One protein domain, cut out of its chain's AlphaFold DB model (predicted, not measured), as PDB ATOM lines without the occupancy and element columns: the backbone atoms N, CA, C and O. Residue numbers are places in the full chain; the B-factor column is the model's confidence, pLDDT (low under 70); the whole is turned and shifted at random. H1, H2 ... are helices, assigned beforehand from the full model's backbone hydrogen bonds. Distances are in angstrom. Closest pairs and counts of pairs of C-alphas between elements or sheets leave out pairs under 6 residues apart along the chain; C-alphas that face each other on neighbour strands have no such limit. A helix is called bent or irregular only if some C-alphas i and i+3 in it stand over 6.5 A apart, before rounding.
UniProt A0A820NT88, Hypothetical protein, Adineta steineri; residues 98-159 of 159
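What this domain is: This is residues 98 to 159 of the 159 residues of the protein "Hypothetical protein" of Adineta steineri (UniProt A0A820NT88). What shape do these atoms make? They make an open hook of three helices: H1 is a nearly straight arm that meets H2 at a corner, H2 runs on along the longest axis, and H3 folds back partly beside H2 without touching it. Residues 98 to 108 and 110 to 116 of H1 stick out freely at one end, and the turn between H2 and H3 lies at the other. What is it built of? The printed part has 62 residues with three named helices, in the order H1, H2, H3, and no named strand; the class is all helix. How spread out is it? It is extended, with a radius of gyration of the C-alphas of 18.6 A, and spans 52 by 28 by 18 A.

How they stand to each other: How does H1, residues 98 to 116, stand to the rest? It touches no helix. It is apart from H2, residues 119 to 136, though a tight link of 2 residues joins them, and it is apart from H3, residues 143 to 158. How do H2 and H3 stand? They are near each other, with 8 pairs of C-alphas within 10 A; their closest C-alphas are 8.1 A apart, only just beyond 8 A. Along x, the N-to-C direction of H2 has the component 0.95 and that of H3 has -0.89. What do the helix backbones show? In H2 every O i to N i+4 pair is within hydrogen-bond range; in H1 it is 13 of 15, and in H3 10 of 12.

Where its parts are: Where does H1 run? It begins at C-alpha 98, at (-64.519, 8.647, 6.805), and measures 24.3 A from first to last C-alpha, with a kink of 27 degrees near residue 110. Where is H2? It begins at C-alpha 119, at (-60.243, 19.787, 32.908), and measures 26.1 A. Where is H3? It measures 24.7 A and ends at C-alpha 158, at (-40.952, 9.106, 29.036). It is irregular: C-alphas 144 and 147 are 7.1 A apart, against about 5 A in a regular helix.

The domain as a whole: How large is it? The two C-alphas farthest apart, those of Gln 100 and Asn 144, are 53.3 A apart. Is the printed part whole? It has no cut from residue 98 to residue 159, the chain's last residue. No link is long; that from H2 to H3, of 6 residues, is short but not tight. Where is confidence low? The mean pLDDT of the printed part is 81.5, and residues 115 to 117, 138, 141 and 144 of this model are under 70.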
ATOM      1  N   PHE A  98     -64.941   7.484   6.025       89.50
ATOM      2  CA  PHE A  98     -64.519   8.647   6.805       89.50
ATOM      3  C   PHE A  98     -65.693   9.458   7.338       89.50
ATOM      4  O   PHE A  98     -65.643   9.883   8.486       89.50
ATOM      5  N   ALA A  99     -66.765   9.628   6.560       86.62
ATOM      6  CA  ALA A  99     -67.968  10.294   7.052       86.62
ATOM      7  C   ALA A  99     -68.597   9.497   8.203       86.62
ATOM      8  O   ALA A  99     -68.943  10.072   9.229       86.62
ATOM      9  N   GLN A 100     -68.665   8.168   8.085       91.00
ATOM     10  CA  GLN A 100     -69.168   7.302   9.151       91.00
ATOM     11  C   GLN A 100     -68.289   7.369  10.405       91.00
ATOM     12  O   GLN A 100     -68.796   7.560  11.511       91.00
ATOM     13  N   THR A 101     -66.972   7.262  10.233       91.44
ATOM     14  CA  THR A 101     -66.011   7.351  11.339       91.44
ATOM     15  C   THR A 101     -66.053   8.725  11.998       91.44
ATOM     16  O   THR A 101     -66.046   8.802  13.218       91.44
ATOM     17  N   TRP A 102     -66.181   9.808  11.227       93.25
ATOM     18  CA  TRP A 102     -66.286  11.169  11.752       93.25
ATOM     19  C   TRP A 102     -67.586  11.404  12.520       93.25
ATOM     20  O   TRP A 102     -67.567  12.003  13.590       93.25
ATOM     21  N   VAL A 103     -68.716  10.904  12.018       90.19
ATOM     22  CA  VAL A 103     -70.008  10.992  12.717       90.19
ATOM     23  C   VAL A 103     -69.943  10.247  14.048       90.19
ATOM     24  O   VAL A 103     -70.335  10.787  15.085       90.19
ATOM     25  N   LEU A 104     -69.396   9.028  14.042       90.06
ATOM     26  CA  LEU A 104     -69.190   8.255  15.263       90.06
ATOM     27  C   LEU A 104     -68.202   8.954  16.196       90.06
ATOM     28  O   LEU A 104     -68.468   9.040  17.391       90.06
ATOM     29  N   PHE A 105     -67.105   9.491  15.673       91.50
ATOM     30  CA  PHE A 105     -66.109  10.218  16.451       91.50
ATOM     31  C   PHE A 105     -66.704  11.471  17.089       91.50
ATOM     32  O   PHE A 105     -66.563  11.643  18.288       91.50
ATOM     33  N   SER A 106     -67.440  12.293  16.344       89.00
ATOM     34  CA  SER A 106     -68.099  13.502  16.851       89.00
ATOM     35  C   SER A 106     -69.111  13.177  17.952       89.00
ATOM     36  O   SER A 106     -69.110  13.801  19.017       89.00
ATOM     37  N   ARG A 107     -69.919  12.125  17.752       90.19
ATOM     38  CA  ARG A 107     -70.852  11.642  18.777       90.19
ATOM     39  C   ARG A 107     -70.111  11.153  20.021       90.19
ATOM     40  O   ARG A 107     -70.473  11.512  21.135       90.19
ATOM     41  N   ASN A 108     -69.068  10.347  19.856       87.44
ATOM     42  CA  ASN A 108     -68.281   9.869  20.991       87.44
ATOM     43  C   ASN A 108     -67.531  11.017  21.675       87.44
ATOM     44  O   ASN A 108     -67.474  11.057  22.893       87.44
ATOM     45  N   TRP A 109     -67.040  11.999  20.926       84.62
ATOM     46  CA  TRP A 109     -66.355  13.170  21.452       84.62
ATOM     47  C   TRP A 109     -67.274  14.005  22.334       84.62
ATOM     48  O   TRP A 109     -66.882  14.357  23.438       84.62
ATOM     49  N   ILE A 110     -68.509  14.288  21.910       82.88
ATOM     50  CA  ILE A 110     -69.439  15.079  22.727       82.88
ATOM     51  C   ILE A 110     -69.901  14.321  23.985       82.88
ATOM     52  O   ILE A 110     -70.093  14.948  25.028       82.88
ATOM     53  N   LEU A 111     -70.039  12.989  23.920       83.56
ATOM     54  CA  LEU A 111     -70.367  12.151  25.084       83.56
ATOM     55  C   LEU A 111     -69.189  12.069  26.065       83.56
ATOM     56  O   LEU A 111     -69.334  12.380  27.247       83.56
ATOM     57  N   THR A 112     -68.012  11.708  25.562       81.75
ATOM     58  CA  THR A 112     -66.780  11.574  26.346       81.75
ATOM     59  C   THR A 112     -66.337  12.920  26.899       81.75
ATOM     60  O   THR A 112     -65.915  12.999  28.046       81.75
ATOM     61  N   SER A 113     -66.502  14.013  26.156       72.50
ATOM     62  CA  SER A 113     -66.058  15.335  26.600       72.50
ATOM     63  C   SER A 113     -66.812  15.851  27.821       72.50
ATOM     64  O   SER A 113     -66.227  16.502  28.684       72.50
ATOM     65  N   LYS A 114     -68.086  15.482  27.970       70.94
ATOM     66  CA  LYS A 114     -68.889  15.877  29.132       70.94
ATOM     67  C   LYS A 114     -68.517  15.135  30.421       70.94
ATOM     68  O   LYS A 114     -68.818  15.646  31.493       70.94
ATOM     69  N   SER A 115     -67.879  13.965  30.332       68.81
ATOM     70  CA  SER A 115     -67.577  13.107  31.492       68.81
ATOM     71  C   SER A 115     -66.078  12.912  31.758       68.81
ATOM     72  O   SER A 115     -65.684  12.822  32.914       68.81
ATOM     73  N   GLN A 116     -65.253  12.842  30.714       64.88
ATOM     74  CA  GLN A 116     -63.867  12.359  30.771       64.88
ATOM     75  C   GLN A 116     -62.820  13.445  30.510       64.88
ATOM     76  O   GLN A 116     -61.654  13.247  30.847       64.88
ATOM     77  N   PHE A 117     -63.193  14.613  29.959       62.34
ATOM     78  CA  PHE A 117     -62.307  15.781  30.005       62.34
ATOM     79  C   PHE A 117     -62.318  16.340  31.427       62.34
ATOM     80  O   PHE A 117     -62.908  17.380  31.727       62.34
ATOM     81  N   THR A 118     -61.632  15.621  32.314       70.19
ATOM     82  CA  THR A 118     -61.159  16.112  33.598       70.19
ATOM     83  C   THR A 118     -60.297  17.323  33.279       70.19
ATOM     84  O   THR A 118     -59.115  17.192  32.976       70.19
ATOM     85  N   LYS A 119     -60.904  18.516  33.255       70.69
ATOM     86  CA  LYS A 119     -60.243  19.787  32.908       70.69
ATOM     87  C   LYS A 119     -58.920  19.946  33.667       70.69
ATOM     88  O   LYS A 119     -57.961  20.481  33.127       70.69
ATOM     89  N   LEU A 120     -58.861  19.382  34.874       73.94
ATOM     90  CA  LEU A 120     -57.687  19.306  35.736       73.94
ATOM     91  C   LEU A 120     -56.514  18.516  35.126       73.94
ATOM     92  O   LEU A 120     -55.391  18.986  35.221       73.94
ATOM     93  N   ASN A 121     -56.748  17.398  34.432       80.62
ATOM     94  CA  ASN A 121     -55.680  16.622  33.784       80.62
ATOM     95  C   ASN A 121     -55.085  17.381  32.591       80.62
ATOM     96  O   ASN A 121     -53.875  17.363  32.384       80.62
ATOM     97  N   CYS A 122     -55.925  18.092  31.831       83.56
ATOM     98  CA  CYS A 122     -55.458  18.948  30.740       83.56
ATOM     99  C   CYS A 122     -54.624  20.119  31.282       83.56
ATOM    100  O   CYS A 122     -53.522  20.372  30.807       83.56
ATOM    101  N   ILE A 123     -55.106  20.780  32.340       87.81
ATOM    102  CA  ILE A 123     -54.370  21.858  33.016       87.81
ATOM    103  C   ILE A 123     -53.041  21.343  33.583       87.81
ATOM    104  O   ILE A 123     -52.018  22.001  33.420       87.81
ATOM    105  N   GLN A 124     -53.034  20.160  34.200       87.88
ATOM    106  CA  GLN A 124     -51.828  19.527  34.730       87.88
ATOM    107  C   GLN A 124     -50.808  19.231  33.622       87.88
ATOM    108  O   GLN A 124     -49.632  19.552  33.780       87.88
ATOM    109  N   ALA A 125     -51.244  18.678  32.487       87.88
ATOM    110  CA  ALA A 125     -50.371  18.416  31.343       87.88
ATOM    111  C   ALA A 125     -49.779  19.713  30.760       87.88
ATOM    112  O   ALA A 125     -48.582  19.786  30.474       87.88
ATOM    113  N   VAL A 126     -50.592  20.768  30.653       90.69
ATOM    114  CA  VAL A 126     -50.132  22.099  30.229       90.69
ATOM    115  C   VAL A 126     -49.121  22.673  31.225       90.69
ATOM    116  O   VAL A 126     -48.090  23.195  30.811       90.69
ATOM    117  N   PHE A 127     -49.358  22.532  32.530       91.19
ATOM    118  CA  PHE A 127     -48.445  23.012  33.568       91.19
ATOM    119  C   PHE A 127     -47.081  22.310  33.509       91.19
ATOM    120  O   PHE A 127     -46.046  22.977  33.536       91.19
ATOM    121  N   ILE A 128     -47.072  20.985  33.341       89.19
ATOM    122  CA  ILE A 128     -45.845  20.193  33.162       89.19
ATOM    123  C   ILE A 128     -45.103  20.637  31.894       89.19
ATOM    124  O   ILE A 128     -43.899  20.886  31.938       89.19
ATOM    125  N   THR A 129     -45.826  20.831  30.789       88.25
ATOM    126  CA  THR A 129     -45.256  21.311  29.518       88.25
ATOM    127  C   THR A 129     -44.609  22.688  29.668       88.25
ATOM    128  O   THR A 129     -43.521  22.924  29.149       88.25
ATOM    129  N   ILE A 130     -45.248  23.598  30.408       90.75
ATOM    130  CA  ILE A 130     -44.711  24.933  30.682       90.75
ATOM    131  C   ILE A 130     -43.455  24.847  31.553       90.75
ATOM    132  O   ILE A 130     -42.476  25.519  31.242       90.75
ATOM    133  N   ILE A 131     -43.439  24.015  32.601       88.38
ATOM    134  CA  ILE A 131     -42.245  23.820  33.442       88.38
ATOM    135  C   ILE A 131     -41.084  23.282  32.606       88.38
ATOM    136  O   ILE A 131     -40.003  23.862  32.657       88.38
ATOM    137  N   PHE A 132     -41.302  22.236  31.802       84.25
ATOM    138  CA  PHE A 132     -40.271  21.706  30.901       84.25
ATOM    139  C   PHE A 132     -39.803  22.752  29.888       84.25
ATOM    140  O   PHE A 132     -38.601  22.924  29.682       84.25
ATOM    141  N   GLY A 133     -40.747  23.492  29.303       85.50
ATOM    142  CA  GLY A 133     -40.463  24.583  28.382       85.50
ATOM    143  C   GLY A 133     -39.593  25.661  29.019       85.50
ATOM    144  O   GLY A 133     -38.627  26.089  28.401       85.50
ATOM    145  N   LEU A 134     -39.880  26.058  30.262       85.06
ATOM    146  CA  LEU A 134     -39.127  27.073  31.006       85.06
ATOM    147  C   LEU A 134     -37.760  26.576  31.481       85.06
ATOM    148  O   LEU A 134     -36.802  27.345  31.441       85.06
ATOM    149  N   PHE A 135     -37.651  25.310  31.891       80.69
ATOM    150  CA  PHE A 135     -36.388  24.717  32.340       80.69
ATOM    151  C   PHE A 135     -35.332  24.728  31.230       80.69
ATOM    152  O   PHE A 135     -34.143  24.887  31.491       80.69
ATOM    153  N   TRP A 136     -35.788  24.597  29.982       75.00
ATOM    154  CA  TRP A 136     -34.931  24.506  28.805       75.00
ATOM    155  C   TRP A 136     -34.957  25.736  27.896       75.00
ATOM    156  O   TRP A 136     -34.241  25.787  26.885       75.00
ATOM    157  N   LEU A 137     -35.758  26.749  28.245       71.75
ATOM    158  CA  LEU A 137     -35.829  27.985  27.483       71.75
ATOM    159  C   LEU A 137     -34.472  28.678  27.596       71.75
ATOM    160  O   LEU A 137     -34.079  29.144  28.664       71.75
ATOM    161  N   ARG A 138     -33.772  28.782  26.461       66.50
ATOM    162  CA  ARG A 138     -32.481  29.475  26.311       66.50
ATOM    163  C   ARG A 138     -31.232  28.664  26.696       66.50
ATOM    164  O   ARG A 138     -30.229  29.250  27.112       66.50
ATOM    165  N   MET A 139     -31.232  27.348  26.469       71.25
ATOM    166  CA  MET A 139     -29.987  26.567  26.463       71.25
ATOM    167  C   MET A 139     -29.025  27.066  25.366       71.25
ATOM    168  O   MET A 139     -29.348  27.046  24.178       71.25
ATOM    169  N   LYS A 140     -27.830  27.529  25.764       70.12
ATOM    170  CA  LYS A 140     -26.788  28.011  24.841       70.12
ATOM    171  C   LYS A 140     -26.196  26.857  24.025       70.12
ATOM    172  O   LYS A 140     -26.078  25.739  24.513       70.12
ATOM    173  N   TYR A 141     -25.797  27.137  22.787       66.88
ATOM    174  CA  TYR A 141     -25.151  26.174  21.892       66.88
ATOM    175  C   TYR A 141     -23.658  26.060  22.236       66.88
ATOM    176  O   TYR A 141     -22.829  26.735  21.638       66.88
ATOM    177  N   HIS A 142     -23.325  25.236  23.229       75.38
ATOM    178  CA  HIS A 142     -21.940  24.876  23.556       75.38
ATOM    179  C   HIS A 142     -21.789  23.352  23.600       75.38
ATOM    180  O   HIS A 142     -22.725  22.658  23.986       75.38
ATOM    181  N   GLU A 143     -20.623  22.818  23.239       72.56
ATOM    182  CA  GLU A 143     -20.376  21.365  23.149       72.56
ATOM    183  C   GLU A 143     -20.665  20.619  24.467       72.56
ATOM    184  O   GLU A 143     -21.183  19.504  24.451       72.56
ATOM    185  N   ASN A 144     -20.496  21.288  25.611       69.94
ATOM    186  CA  ASN A 144     -20.807  20.742  26.938       69.94
ATOM    187  C   ASN A 144     -22.318  20.536  27.206       69.94
ATOM    188  O   ASN A 144     -22.672  19.902  28.191       69.94
ATOM    189  N   THR A 145     -23.212  21.046  26.346       73.44
ATOM    190  CA  THR A 145     -24.684  20.930  26.494       73.44
ATOM    191  C   THR A 145     -25.304  19.773  25.699       73.44
ATOM    192  O   THR A 145     -26.526  19.617  25.668       73.44
ATOM    193  N   LEU A 146     -24.491  18.936  25.042       78.12
ATOM    194  CA  LEU A 146     -24.968  17.756  24.303       78.12
ATOM    195  C   LEU A 146     -25.664  16.737  25.217       78.12
ATOM    196  O   LEU A 146     -26.735  16.231  24.877       78.12
ATOM    197  N   GLN A 147     -25.086  16.478  26.392       80.62
ATOM    198  CA  GLN A 147     -25.644  15.553  27.382       80.62
ATOM    199  C   GLN A 147     -26.988  16.047  27.923       80.62
ATOM    200  O   GLN A 147     -27.940  15.273  28.060       80.62
ATOM    201  N   ASP A 148     -27.092  17.350  28.159       82.81
ATOM    202  CA  ASP A 148     -28.318  17.964  28.633       82.81
ATOM    203  C   ASP A 148     -29.440  17.807  27.578       82.81
ATOM    204  O   ASP A 148     -30.567  17.446  27.912       82.81
ATOM    205  N   ARG A 149     -29.151  17.987  26.279       82.00
ATOM    206  CA  ARG A 149     -30.142  17.808  25.191       82.00
ATOM    207  C   ARG A 149     -30.613  16.365  25.037       82.00
ATOM    208  O   ARG A 149     -31.792  16.132  24.785       82.00
ATOM    209  N   SER A 150     -29.704  15.403  25.190       85.44
ATOM    210  CA  SER A 150     -30.072  13.984  25.190       85.44
ATOM    211  C   SER A 150     -30.987  13.659  26.370       85.44
ATOM    212  O   SER A 150     -31.959  12.923  26.208       85.44
ATOM    213  N   SER A 151     -30.711  14.249  27.537       84.94
ATOM    214  CA  SER A 151     -31.561  14.123  28.723       84.94
ATOM    215  C   SER A 151     -32.948  14.722  28.470       84.94
ATOM    216  O   SER A 151     -33.947  14.082  28.776       84.94
ATOM    217  N   PHE A 152     -33.033  15.889  27.823       84.25
ATOM    218  CA  PHE A 152     -34.308  16.509  27.443       84.25
ATOM    219  C   PHE A 152     -35.164  15.615  26.531       84.25
ATOM    220  O   PHE A 152     -36.338  15.400  26.819       84.25
ATOM    221  N   ILE A 153     -34.588  15.061  25.457       85.88
ATOM    222  CA  ILE A 153     -35.324  14.185  24.526       85.88
ATOM    223  C   ILE A 153     -35.791  12.912  25.241       85.88
ATOM    224  O   ILE A 153     -36.920  12.476  25.039       85.88
ATOM    225  N   PHE A 154     -34.951  12.340  26.106       85.62
ATOM    226  CA  PHE A 154     -35.320  11.180  26.916       85.62
ATOM    227  C   PHE A 154     -36.498  11.481  27.853       85.62
ATOM    228  O   PHE A 154     -37.458  10.714  27.885       85.62
ATOM    229  N   PHE A 155     -36.472  12.613  28.563       83.12
ATOM    230  CA  PHE A 155     -37.580  13.014  29.433       83.12
ATOM    231  C   PHE A 155     -38.862  13.330  28.650       83.12
ATOM    232  O   PHE A 155     -39.941  13.006  29.127       83.12
ATOM    233  N   LEU A 156     -38.768  13.885  27.439       83.88
ATOM    234  CA  LEU A 156     -39.932  14.122  26.575       83.88
ATOM    235  C   LEU A 156     -40.561  12.817  26.064       83.88
ATOM    236  O   LEU A 156     -41.753  12.778  25.798       83.88
ATOM    237  N   LEU A 157     -39.771  11.752  25.913       85.44
ATOM    238  CA  LEU A 157     -40.269  10.444  25.479       85.44
ATOM    239  C   LEU A 157     -40.879   9.613  26.616       85.44
ATOM    240  O   LEU A 157     -41.647   8.693  26.338       85.44
ATOM    241  N   ILE A 158     -40.506   9.885  27.870       85.31
ATOM    242  CA  ILE A 158     -40.952   9.106  29.036       85.31
ATOM    243  C   ILE A 158     -42.265   9.634  29.641       85.31
ATOM    244  O   ILE A 158     -42.976   8.869  30.294       85.31
ATOM    245  N   PHE A 159     -42.551  10.928  29.456       71.75
ATOM    246  CA  PHE A 159     -43.708  11.646  30.002       71.75
ATOM    247  C   PHE A 159     -44.702  12.014  28.903       71.75
ATOM    248  O   PHE A 159     -45.920  11.920  29.179       71.75
TER     249      PHE A 159